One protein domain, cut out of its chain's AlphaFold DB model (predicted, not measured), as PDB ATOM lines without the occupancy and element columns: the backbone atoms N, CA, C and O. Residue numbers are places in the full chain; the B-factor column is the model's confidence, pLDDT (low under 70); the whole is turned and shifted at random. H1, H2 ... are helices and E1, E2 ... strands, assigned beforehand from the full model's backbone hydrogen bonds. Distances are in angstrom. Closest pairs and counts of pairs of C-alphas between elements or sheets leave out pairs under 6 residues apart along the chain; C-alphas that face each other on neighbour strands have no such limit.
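This is residues 7 to 80 of the 101 residues of an uncharacterized protein of Kordia sp (UniProt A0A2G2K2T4). One helix, H1, bridges two small, separate sheets: E1 of the hairpin E1 and E2 runs alongside it, and E5 of the sheet E3 E4 E5 crosses under it. The two sheets splay apart from each other and come near only at E2 and E5. The printed part has 74 residues, with five named strands and one named helix in the order E1 E2 H1 E3 E4 E5. Both sheets are antiparallel and the class is mixed, helices and strands. The whole is compact, with a radius of gyration of the C-alphas of 12.9 A and spans of 30 by 29 by 28 A.

E1, residues 14 to 19, begins at C-alpha 14 (27.809, 14.156, 2.138) and is 16.2 A long. E2 is residues 25 to 28, 7.4 A. H1, residues 35 to 48, measures 20.0 A. E3 is residues 55 to 59, 13.0 A, and E4 is residues 65 to 70, 16.1 A. E5, residues 76 to 79, 7.4 A, ends at C-alpha 79 (14.594, 21.486, -1.828).

E3, E4 and E5 form a meander, each strand the antiparallel neighbour of the one before; N 56 and O 68 are 2.8 A apart, N 69 and O 78 2.9 A. H1 is on this sheet, making two layers, at a height of 7.7 A. It lies over E5, across the strands at 82 degrees on the local plane; the closest C-alphas are those of Gly 41 and Ile 77, 6.4 A. Every O i to N i+4 pair in H1 is within hydrogen-bond range. The closest C-alphas of E1 and H1 are those of Phe 15 and Ala 38, 6.5 A. In the antiparallel hairpin E1 and E2, N 18 and O 27 are 2.8 A apart. E1 and E3 are apart.

The C-alphas farthest apart, those of Ser 21 and Lys 61, are 35.1 A apart. The printed part has no cut, no link is long, and no printed residue is under 70 in pLDDT.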
ATOM      1  N   GLU A   7      25.082   9.561   4.006       94.00
ATOM      2  CA  GLU A   7      25.834   8.866   2.969       94.00
ATOM      3  C   GLU A   7      26.834   9.803   2.294       94.00
ATOM      4  O   GLU A   7      26.716  11.031   2.342       94.00
ATOM      5  N   THR A   8      27.865   9.217   1.683       94.44
ATOM      6  CA  THR A   8      28.879   9.964   0.930       94.44
ATOM      7  C   THR A   8      28.741   9.622  -0.543       94.44
ATOM      8  O   THR A   8      28.888   8.472  -0.946       94.44
ATOM      9  N   ALA A   9      28.447  10.628  -1.356       91.75
ATOM     10  CA  ALA A   9      28.362  10.498  -2.799       91.75
ATOM     11  C   ALA A   9      29.743  10.203  -3.402       91.75
ATOM     12  O   ALA A   9      30.775  10.572  -2.839       91.75
ATOM     13  N   LYS A  10      29.765   9.649  -4.622       91.56
ATOM     14  CA  LYS A  10      31.008   9.397  -5.381       91.56
ATOM     15  C   LYS A  10      31.881  10.645  -5.564       91.56
ATOM     16  O   LYS A  10      33.094  10.536  -5.654       91.56
ATOM     17  N   ASN A  11      31.269  11.829  -5.546       91.31
ATOM     18  CA  ASN A  11      31.965  13.114  -5.645       91.31
ATOM     19  C   ASN A  11      32.591  13.581  -4.312       91.31
ATOM     20  O   ASN A  11      33.029  14.726  -4.218       91.31
ATOM     21  N   GLY A  12      32.561  12.757  -3.257       93.38
ATOM     22  CA  GLY A  12      33.076  13.091  -1.924       93.38
ATOM     23  C   GLY A  12      32.179  14.023  -1.103       93.38
ATOM     24  O   GLY A  12      32.580  14.482  -0.037       93.38
ATOM     25  N   LYS A  13      30.967  14.329  -1.578       94.75
ATOM     26  CA  LYS A  13      29.998  15.151  -0.839       94.75
ATOM     27  C   LYS A  13      29.091  14.289   0.032       94.75
ATOM     28  O   LYS A  13      28.738  13.182  -0.350       94.75
ATOM     29  N   LEU A  14      28.669  14.828   1.167       94.75
ATOM     30  CA  LEU A  14      27.809  14.156   2.138       94.75
ATOM     31  C   LEU A  14      26.351  14.550   1.919       94.75
ATOM     32  O   LEU A  14      26.069  15.718   1.679       94.75
ATOM     33  N   PHE A  15      25.416  13.626   2.037       93.38
ATOM     34  CA  PHE A  15      23.986  13.919   1.932       93.38
ATOM     35  C   PHE A  15      23.200  12.985   2.850       93.38
ATOM     36  O   PHE A  15      23.751  12.012   3.364       93.38
ATOM     37  N   PHE A  16      21.940  13.314   3.109       93.56
ATOM     38  CA  PHE A  16      21.055  12.483   3.910       93.56
ATOM     39  C   PHE A  16      19.658  12.412   3.299       93.56
ATOM     40  O   PHE A  16      19.207  13.335   2.616       93.56
ATOM     41  N   ASN A  17      18.946  11.331   3.602       91.31
ATOM     42  CA  ASN A  17      17.593  11.089   3.110       91.31
ATOM     43  C   ASN A  17      16.638  10.887   4.285       91.31
ATOM     44  O   ASN A  17      16.920  10.120   5.200       91.31
ATOM     45  N   LEU A  18      15.488  11.548   4.269       90.06
ATOM     46  CA  LEU A  18      14.422  11.264   5.220       90.06
ATOM     47  C   LEU A  18      13.782   9.931   4.841       90.06
ATOM     48  O   LEU A  18      13.066   9.855   3.847       90.06
ATOM     49  N   ASN A  19      14.031   8.909   5.652       89.31
ATOM     50  CA  ASN A  19      13.355   7.626   5.543       89.31
ATOM     51  C   ASN A  19      12.213   7.581   6.553       89.31
ATOM     52  O   ASN A  19      12.421   7.821   7.750       89.31
ATOM     53  N   ALA A  20      11.012   7.273   6.079       87.38
ATOM     54  CA  ALA A  20       9.884   6.976   6.944       87.38
ATOM     55  C   ALA A  20      10.057   5.608   7.626       87.38
ATOM     56  O   ALA A  20      10.982   4.843   7.351       87.38
ATOM     57  N   SER A  21       9.162   5.296   8.566       88.56
ATOM     58  CA  SER A  21       9.239   4.050   9.345       88.56
ATOM     59  C   SER A  21       9.060   2.783   8.493       88.56
ATOM     60  O   SER A  21       9.325   1.693   8.983       88.56
ATOM     61  N   ASN A  22       8.594   2.937   7.253       87.00
ATOM     62  CA  ASN A  22       8.382   1.905   6.240       87.00
ATOM     63  C   ASN A  22       9.558   1.781   5.246       87.00
ATOM     64  O   ASN A  22       9.386   1.151   4.211       87.00
ATOM     65  N   HIS A  23      10.722   2.381   5.529       84.31
ATOM     66  CA  HIS A  23      11.875   2.433   4.615       84.31
ATOM     67  C   HIS A  23      11.620   3.191   3.298       84.31
ATOM     68  O   HIS A  23      12.329   2.986   2.316       84.31
ATOM     69  N   GLU A  24      10.632   4.086   3.268       85.25
ATOM     70  CA  GLU A  24      10.355   4.922   2.100       85.25
ATOM     71  C   GLU A  24      11.066   6.275   2.196       85.25
ATOM     72  O   GLU A  24      11.015   6.950   3.231       85.25
ATOM     73  N   ILE A  25      11.729   6.680   1.109       85.00
ATOM     74  CA  ILE A  25      12.405   7.976   1.015       85.00
ATOM     75  C   ILE A  25      11.354   9.059   0.783       85.00
ATOM     76  O   ILE A  25      10.748   9.137  -0.281       85.00
ATOM     77  N   ILE A  26      11.179   9.926   1.775       82.56
ATOM     78  CA  ILE A  26      10.231  11.045   1.728       82.56
ATOM     79  C   ILE A  26      10.886  12.295   1.137       82.56
ATOM     80  O   ILE A  26      10.261  13.053   0.400       82.56
ATOM     81  N   LEU A  27      12.146  12.554   1.498       84.38
ATOM     82  CA  LEU A  27      12.859  13.762   1.086       84.38
ATOM     83  C   LEU A  27      14.363  13.516   1.020       84.38
ATOM     84  O   LEU A  27      14.935  12.844   1.877       84.38
ATOM     85  N   THR A  28      15.012  14.118   0.031       85.56
ATOM     86  CA  THR A  28      16.462  14.047  -0.161       85.56
ATOM     87  C   THR A  28      17.079  15.409   0.123       85.56
ATOM     88  O   THR A  28      16.609  16.430  -0.384       85.56
ATOM     89  N   SER A  29      18.123  15.451   0.950       88.81
ATOM     90  CA  SER A  29      18.838  16.692   1.227       88.81
ATOM     91  C   SER A  29      19.748  17.089   0.068       88.81
ATOM     92  O   SER A  29      20.162  16.271  -0.754       88.81
ATOM     93  N   GLN A  30      20.179  18.348   0.073       87.62
ATOM     94  CA  GLN A  30      21.296  18.766  -0.767       87.62
ATOM     95  C   GLN A  30      22.610  18.089  -0.347       87.62
ATOM     96  O   GLN A  30      22.744  17.557   0.757       87.62
ATOM     97  N   MET A  31      23.602  18.162  -1.230       91.69
ATOM     98  CA  MET A  31      24.954  17.687  -0.961       91.69
ATOM     99  C   MET A  31      25.767  18.722  -0.170       91.69
ATOM    100  O   MET A  31      25.979  19.849  -0.620       91.69
ATOM    101  N   TYR A  32      26.305  18.311   0.970       92.00
ATOM    102  CA  TYR A  32      27.151  19.085   1.866       92.00
ATOM    103  C   TYR A  32      28.633  18.771   1.646       92.00
ATOM    104  O   TYR A  32      29.025  17.626   1.428       92.00
ATOM    105  N   LYS A  33      29.485  19.795   1.750       91.75
ATOM    106  CA  LYS A  33      30.948  19.618   1.709       91.75
ATOM    107  C   LYS A  33      31.516  19.033   3.006       91.75
ATOM    108  O   LYS A  33      32.555  18.392   2.975       91.75
ATOM    109  N   ALA A  34      30.848  19.269   4.137       94.06
ATOM    110  CA  ALA A  34      31.321  18.888   5.463       94.06
ATOM    111  C   ALA A  34      30.206  18.234   6.288       94.06
ATOM    112  O   ALA A  34      29.034  18.609   6.186       94.06
ATOM    113  N   LYS A  35      30.592  17.291   7.156       93.00
ATOM    114  CA  LYS A  35      29.671  16.534   8.019       93.00
ATOM    115  C   LYS A  35      28.904  17.425   8.991       93.00
ATOM    116  O   LYS A  35      27.727  17.177   9.230       93.00
ATOM    117  N   GLU A  36      29.538  18.469   9.517       94.25
ATOM    118  CA  GLU A  36      28.866  19.462  10.367       94.25
ATOM    119  C   GLU A  36      27.675  20.119   9.669       94.25
ATOM    120  O   GLU A  36      26.607  20.235  10.267       94.25
ATOM    121  N   GLY A  37      27.828  20.485   8.392       92.06
ATOM    122  CA  GLY A  37      26.740  21.069   7.607       92.06
ATOM    123  C   GLY A  37      25.562  20.108   7.463       92.06
ATOM    124  O   GLY A  37      24.419  20.494   7.698       92.06
ATOM    125  N   ALA A  38      25.845  18.838   7.168       92.81
ATOM    126  CA  ALA A  38      24.806  17.824   7.048       92.81
ATOM    127  C   ALA A  38      24.080  17.568   8.380       92.81
ATOM    128  O   ALA A  38      22.854  17.495   8.402       92.81
ATOM    129  N   LYS A  39      24.810  17.507   9.506       93.25
ATOM    130  CA  LYS A  39      24.213  17.357  10.847       93.25
ATOM    131  C   LYS A  39      23.242  18.494  11.175       93.25
ATOM    132  O   LYS A  39      22.119  18.221  11.591       93.25
ATOM    133  N   LYS A  40      23.649  19.746  10.929       92.06
ATOM    134  CA  LYS A  40      22.776  20.920  11.103       92.06
ATOM    135  C   LYS A  40      21.526  20.814  10.226       92.06
ATOM    136  O   LYS A  40      20.421  21.062  10.700       92.06
ATOM    137  N   GLY A  41      21.696  20.378   8.974       89.88
ATOM    138  CA  GLY A  41      20.590  20.130   8.050       89.88
ATOM    139  C   GLY A  41      19.574  19.118   8.585       89.88
ATOM    140  O   GLY A  41      18.375  19.374   8.510       89.88
ATOM    141  N   ILE A  42      20.028  18.009   9.181       91.44
ATOM    142  CA  ILE A  42      19.147  16.979   9.760       91.44
ATOM    143  C   ILE A  42      18.313  17.551  10.911       91.44
ATOM    144  O   ILE A  42      17.105  17.333  10.955       91.44
ATOM    145  N   GLU A  43      18.926  18.290  11.838       91.56
ATOM    146  CA  GLU A  43      18.193  18.889  12.962       91.56
ATOM    147  C   GLU A  43      17.136  19.894  12.500       91.56
ATOM    148  O   GLU A  43      16.010  19.887  13.004       91.56
ATOM    149  N   LEU A  44      17.483  20.733  11.523       89.00
ATOM    150  CA  LEU A  44      16.552  21.689  10.933       89.00
ATOM    151  C   LEU A  44      15.423  20.968  10.194       89.00
ATOM    152  O   LEU A  44      14.256  21.280  10.412       89.00
ATOM    153  N   CYS A  45      15.745  19.967   9.379       88.06
ATOM    154  CA  CYS A  45      14.765  19.165   8.653       88.06
ATOM    155  C   CYS A  45      13.791  18.484   9.623       88.06
ATOM    156  O   CYS A  45      12.587  18.640   9.473       88.06
ATOM    157  N   ARG A  46      14.282  17.850  10.697       88.00
ATOM    158  CA  ARG A  46      13.433  17.233  11.734       88.00
ATOM    159  C   ARG A  46      12.456  18.211  12.378       88.00
ATOM    160  O   ARG A  46      11.328  17.824  12.644       88.00
ATOM    161  N   LYS A  47      12.883  19.450  12.642       88.50
ATOM    162  CA  LYS A  47      12.052  20.473  13.302       88.50
ATOM    163  C   LYS A  47      11.086  21.186  12.361       88.50
ATOM    164  O   LYS A  47      10.105  21.726  12.845       88.50
ATOM    165  N   ASN A  48      11.374  21.233  11.059       87.94
ATOM    166  CA  ASN A  48      10.547  21.959  10.088       87.94
ATOM    167  C   ASN A  48       9.673  21.020   9.239       87.94
ATOM    168  O   ASN A  48       8.599  21.435   8.830       87.94
ATOM    169  N   CYS A  49      10.062  19.755   9.031       82.75
ATOM    170  CA  CYS A  49       9.238  18.755   8.331       82.75
ATOM    171  C   CYS A  49       8.009  18.290   9.122       82.75
ATOM    172  O   CYS A  49       7.191  17.569   8.566       82.75
ATOM    173  N   VAL A  50       7.884  18.652  10.402       84.38
ATOM    174  CA  VAL A  50       6.664  18.374  11.182       84.38
ATOM    175  C   VAL A  50       5.477  19.213  10.713       84.38
ATOM    176  O   VAL A  50       4.345  18.765  10.836       84.38
ATOM    177  N   ASP A  51       5.741  20.396  10.153       82.88
ATOM    178  CA  ASP A  51       4.732  21.337   9.679       82.88
ATOM    179  C   ASP A  51       4.775  21.416   8.151       82.88
ATOM    180  O   ASP A  51       5.711  21.961   7.557       82.88
ATOM    181  N   GLU A  52       3.715  20.934   7.503       81.88
ATOM    182  CA  GLU A  52       3.526  21.055   6.053       81.88
ATOM    183  C   GLU A  52       3.449  22.521   5.582       81.88
ATOM    184  O   GLU A  52       3.794  22.840   4.446       81.88
ATOM    185  N   GLN A  53       3.081  23.444   6.476       85.44
ATOM    186  CA  GLN A  53       3.003  24.879   6.183       85.44
ATOM    187  C   GLN A  53       4.367  25.499   5.839       85.44
ATOM    188  O   GLN A  53       4.430  26.539   5.187       85.44
ATOM    189  N   ASN A  54       5.470  24.856   6.238       88.81
ATOM    190  CA  ASN A  54       6.823  25.310   5.908       88.81
ATOM    191  C   ASN A  54       7.211  25.029   4.444       88.81
ATOM    192  O   ASN A  54       8.247  25.512   3.969       88.81
ATOM    193  N   TYR A  55       6.419  24.224   3.732       88.06
ATOM    194  CA  TYR A  55       6.673  23.858   2.347       88.06
ATOM    195  C   TYR A  55       6.128  24.934   1.413       88.06
ATOM    196  O   TYR A  55       4.923  25.087   1.219       88.06
ATOM    197  N   VAL A  56       7.039  25.668   0.783       89.56
ATOM    198  CA  VAL A  56       6.702  26.726  -0.169       89.56
ATOM    199  C   VAL A  56       6.854  26.192  -1.586       89.56
ATOM    200  O   VAL A  56       7.933  25.740  -1.975       89.56
ATOM    201  N   LYS A  57       5.766  26.241  -2.358       89.75
ATOM    202  CA  LYS A  57       5.762  25.900  -3.785       89.75
ATOM    203  C   LYS A  57       6.397  27.043  -4.567       89.75
ATOM    204  O   LYS A  57       5.958  28.184  -4.470       89.75
ATOM    205  N   GLU A  58       7.415  26.725  -5.347       88.56
ATOM    206  CA  GLU A  58       8.163  27.678  -6.161       88.56
ATOM    207  C   GLU A  58       8.271  27.132  -7.594       88.56
ATOM    208  O   GLU A  58       8.140  25.930  -7.844       88.56
ATOM    209  N   THR A  59       8.545  28.014  -8.552       86.69
ATOM    210  CA  THR A  59       8.726  27.637  -9.959       86.69
ATOM    211  C   THR A  59      10.123  28.026 -10.408       86.69
ATOM    212  O   THR A  59      10.596  29.132 -10.145       86.69
ATOM    213  N   SER A  60      10.843  27.088 -11.022       86.50
ATOM    214  CA  SER A  60      12.204  27.333 -11.506       86.50
ATOM    215  C   SER A  60      12.191  28.355 -12.647       86.50
ATOM    216  O   SER A  60      11.168  28.554 -13.298       86.50
ATOM    217  N   LYS A  61      13.353  28.933 -12.980       85.62
ATOM    218  CA  LYS A  61      13.503  29.784 -14.177       85.62
ATOM    219  C   LYS A  61      13.069  29.077 -15.468       85.62
ATOM    220  O   LYS A  61      12.644  29.737 -16.403       85.62
ATOM    221  N   ALA A  62      13.161  27.747 -15.499       85.06
ATOM    222  CA  ALA A  62      12.725  26.910 -16.615       85.06
ATOM    223  C   ALA A  62      11.216  26.579 -16.607       85.06
ATOM    224  O   ALA A  62      10.765  25.811 -17.446       85.06
ATOM    225  N   GLY A  63      10.438  27.086 -15.644       84.94
ATOM    226  CA  GLY A  63       9.014  26.753 -15.507       84.94
ATOM    227  C   GLY A  63       8.730  25.432 -14.781       84.94
ATOM    228  O   GLY A  63       7.587  24.997 -14.731       84.94
ATOM    229  N   GLN A  64       9.746  24.781 -14.207       85.56
ATOM    230  CA  GLN A  64       9.576  23.503 -13.510       85.56
ATOM    231  C   GLN A  64       9.046  23.725 -12.084       85.56
ATOM    232  O   GLN A  64       9.702  24.447 -11.319       85.56
ATOM    233  N   PRO A  65       7.906  23.117 -11.706       85.88
ATOM    234  CA  PRO A  65       7.378  23.212 -10.354       85.88
ATOM    235  C   PRO A  65       8.247  22.405  -9.385       85.88
ATOM    236  O   PRO A  65       8.657  21.276  -9.670       85.88
ATOM    237  N   TYR A  66       8.531  22.995  -8.232       87.62
ATOM    238  CA  TYR A  66       9.245  22.354  -7.134       87.62
ATOM    239  C   TYR A  66       8.767  22.946  -5.806       87.62
ATOM    240  O   TYR A  66       8.020  23.925  -5.774       87.62
ATOM    241  N   PHE A  67       9.180  22.361  -4.691       88.19
ATOM    242  CA  PHE A  67       8.928  22.944  -3.379       88.19
ATOM    243  C   PHE A  67      10.216  23.054  -2.575       88.19
ATOM    244  O   PHE A  67      11.174  22.296  -2.761       88.19
ATOM    245  N   VAL A  68      10.244  24.029  -1.677       89.31
ATOM    246  CA  VAL A  68      11.344  24.259  -0.741       89.31
ATOM    247  C   VAL A  68      10.815  24.277   0.676       89.31
ATOM    248  O   VAL A  68       9.747  24.818   0.942       89.31
ATOM    249  N   LEU A  69      11.588  23.702   1.586       88.69
ATOM    250  CA  LEU A  69      11.327  23.791   3.011       88.69
ATOM    251  C   LEU A  69      12.032  25.038   3.544       88.69
ATOM    252  O   LEU A  69      13.269  25.063   3.600       88.69
ATOM    253  N   LYS A  70      11.259  26.062   3.910       88.12
ATOM    254  CA  LYS A  70      11.784  27.272   4.558       88.12
ATOM    255  C   LYS A  70      11.668  27.120   6.075       88.12
ATOM    256  O   LYS A  70      10.651  26.645   6.568       88.12
ATOM    257  N   ALA A  71      12.703  27.499   6.819       86.25
ATOM    258  CA  ALA A  71      12.615  27.561   8.275       86.25
ATOM    259  C   ALA A  71      11.866  28.815   8.743       86.25
ATOM    260  O   ALA A  71      11.610  29.732   7.963       86.25
ATOM    261  N   LYS A  72      11.623  28.917  10.058       84.50
ATOM    262  CA  LYS A  72      11.073  30.134  10.688       84.50
ATOM    263  C   LYS A  72      11.860  31.416  10.378       84.50
ATOM    264  O   LYS A  72      11.285  32.495  10.392       84.50
ATOM    265  N   ASN A  73      13.160  31.315  10.101       84.50
ATOM    266  CA  ASN A  73      14.019  32.436   9.698       84.50
ATOM    267  C   ASN A  73      14.038  32.675   8.172       84.50
ATOM    268  O   ASN A  73      14.909  33.390   7.691       84.50
ATOM    269  N   HIS A  74      13.123  32.062   7.414       83.19
ATOM    270  CA  HIS A  74      13.045  32.107   5.949       83.19
ATOM    271  C   HIS A  74      14.234  31.456   5.212       83.19
ATOM    272  O   HIS A  74      14.340  31.575   3.990       83.19
ATOM    273  N   GLU A  75      15.108  30.726   5.910       85.31
ATOM    274  CA  GLU A  75      16.236  30.020   5.299       85.31
ATOM    275  C   GLU A  75      15.780  28.718   4.628       85.31
ATOM    276  O   GLU A  75      15.000  27.953   5.196       85.31
ATOM    277  N   ILE A  76      16.274  28.449   3.417       86.31
ATOM    278  CA  ILE A  76      15.976  27.205   2.698       86.31
ATOM    279  C   ILE A  76      16.808  26.074   3.306       86.31
ATOM    280  O   ILE A  76      18.027  26.028   3.147       86.31
ATOM    281  N   ILE A  77      16.132  25.139   3.968       85.06
ATOM    282  CA  ILE A  77      16.756  23.968   4.601       85.06
ATOM    283  C   ILE A  77      16.812  22.790   3.625       85.06
ATOM    284  O   ILE A  77      17.750  21.992   3.647       85.06
ATOM    285  N   GLY A  78      15.794  22.669   2.774       83.06
ATOM    286  CA  GLY A  78      15.636  21.558   1.846       83.06
ATOM    287  C   GLY A  78      14.919  21.980   0.574       83.06
ATOM    288  O   GLY A  78      14.145  22.937   0.567       83.06
ATOM    289  N   ARG A  79      15.180  21.254  -0.509       85.00
ATOM    290  CA  ARG A  79      14.594  21.486  -1.828       85.00
ATOM    291  C   ARG A  79      14.180  20.146  -2.424       85.00
ATOM    292  O   ARG A  79      14.958  19.199  -2.356       85.00
ATOM    293  N   SER A  80      12.993  20.082  -3.017       82.25
ATOM    294  CA  SER A  80      12.561  18.915  -3.782       82.25
ATOM    295  C   SER A  80      13.310  18.798  -5.106       82.25
ATOM    296  O   SER A  80      13.824  19.786  -5.645       82.25
TER     297      SER A  80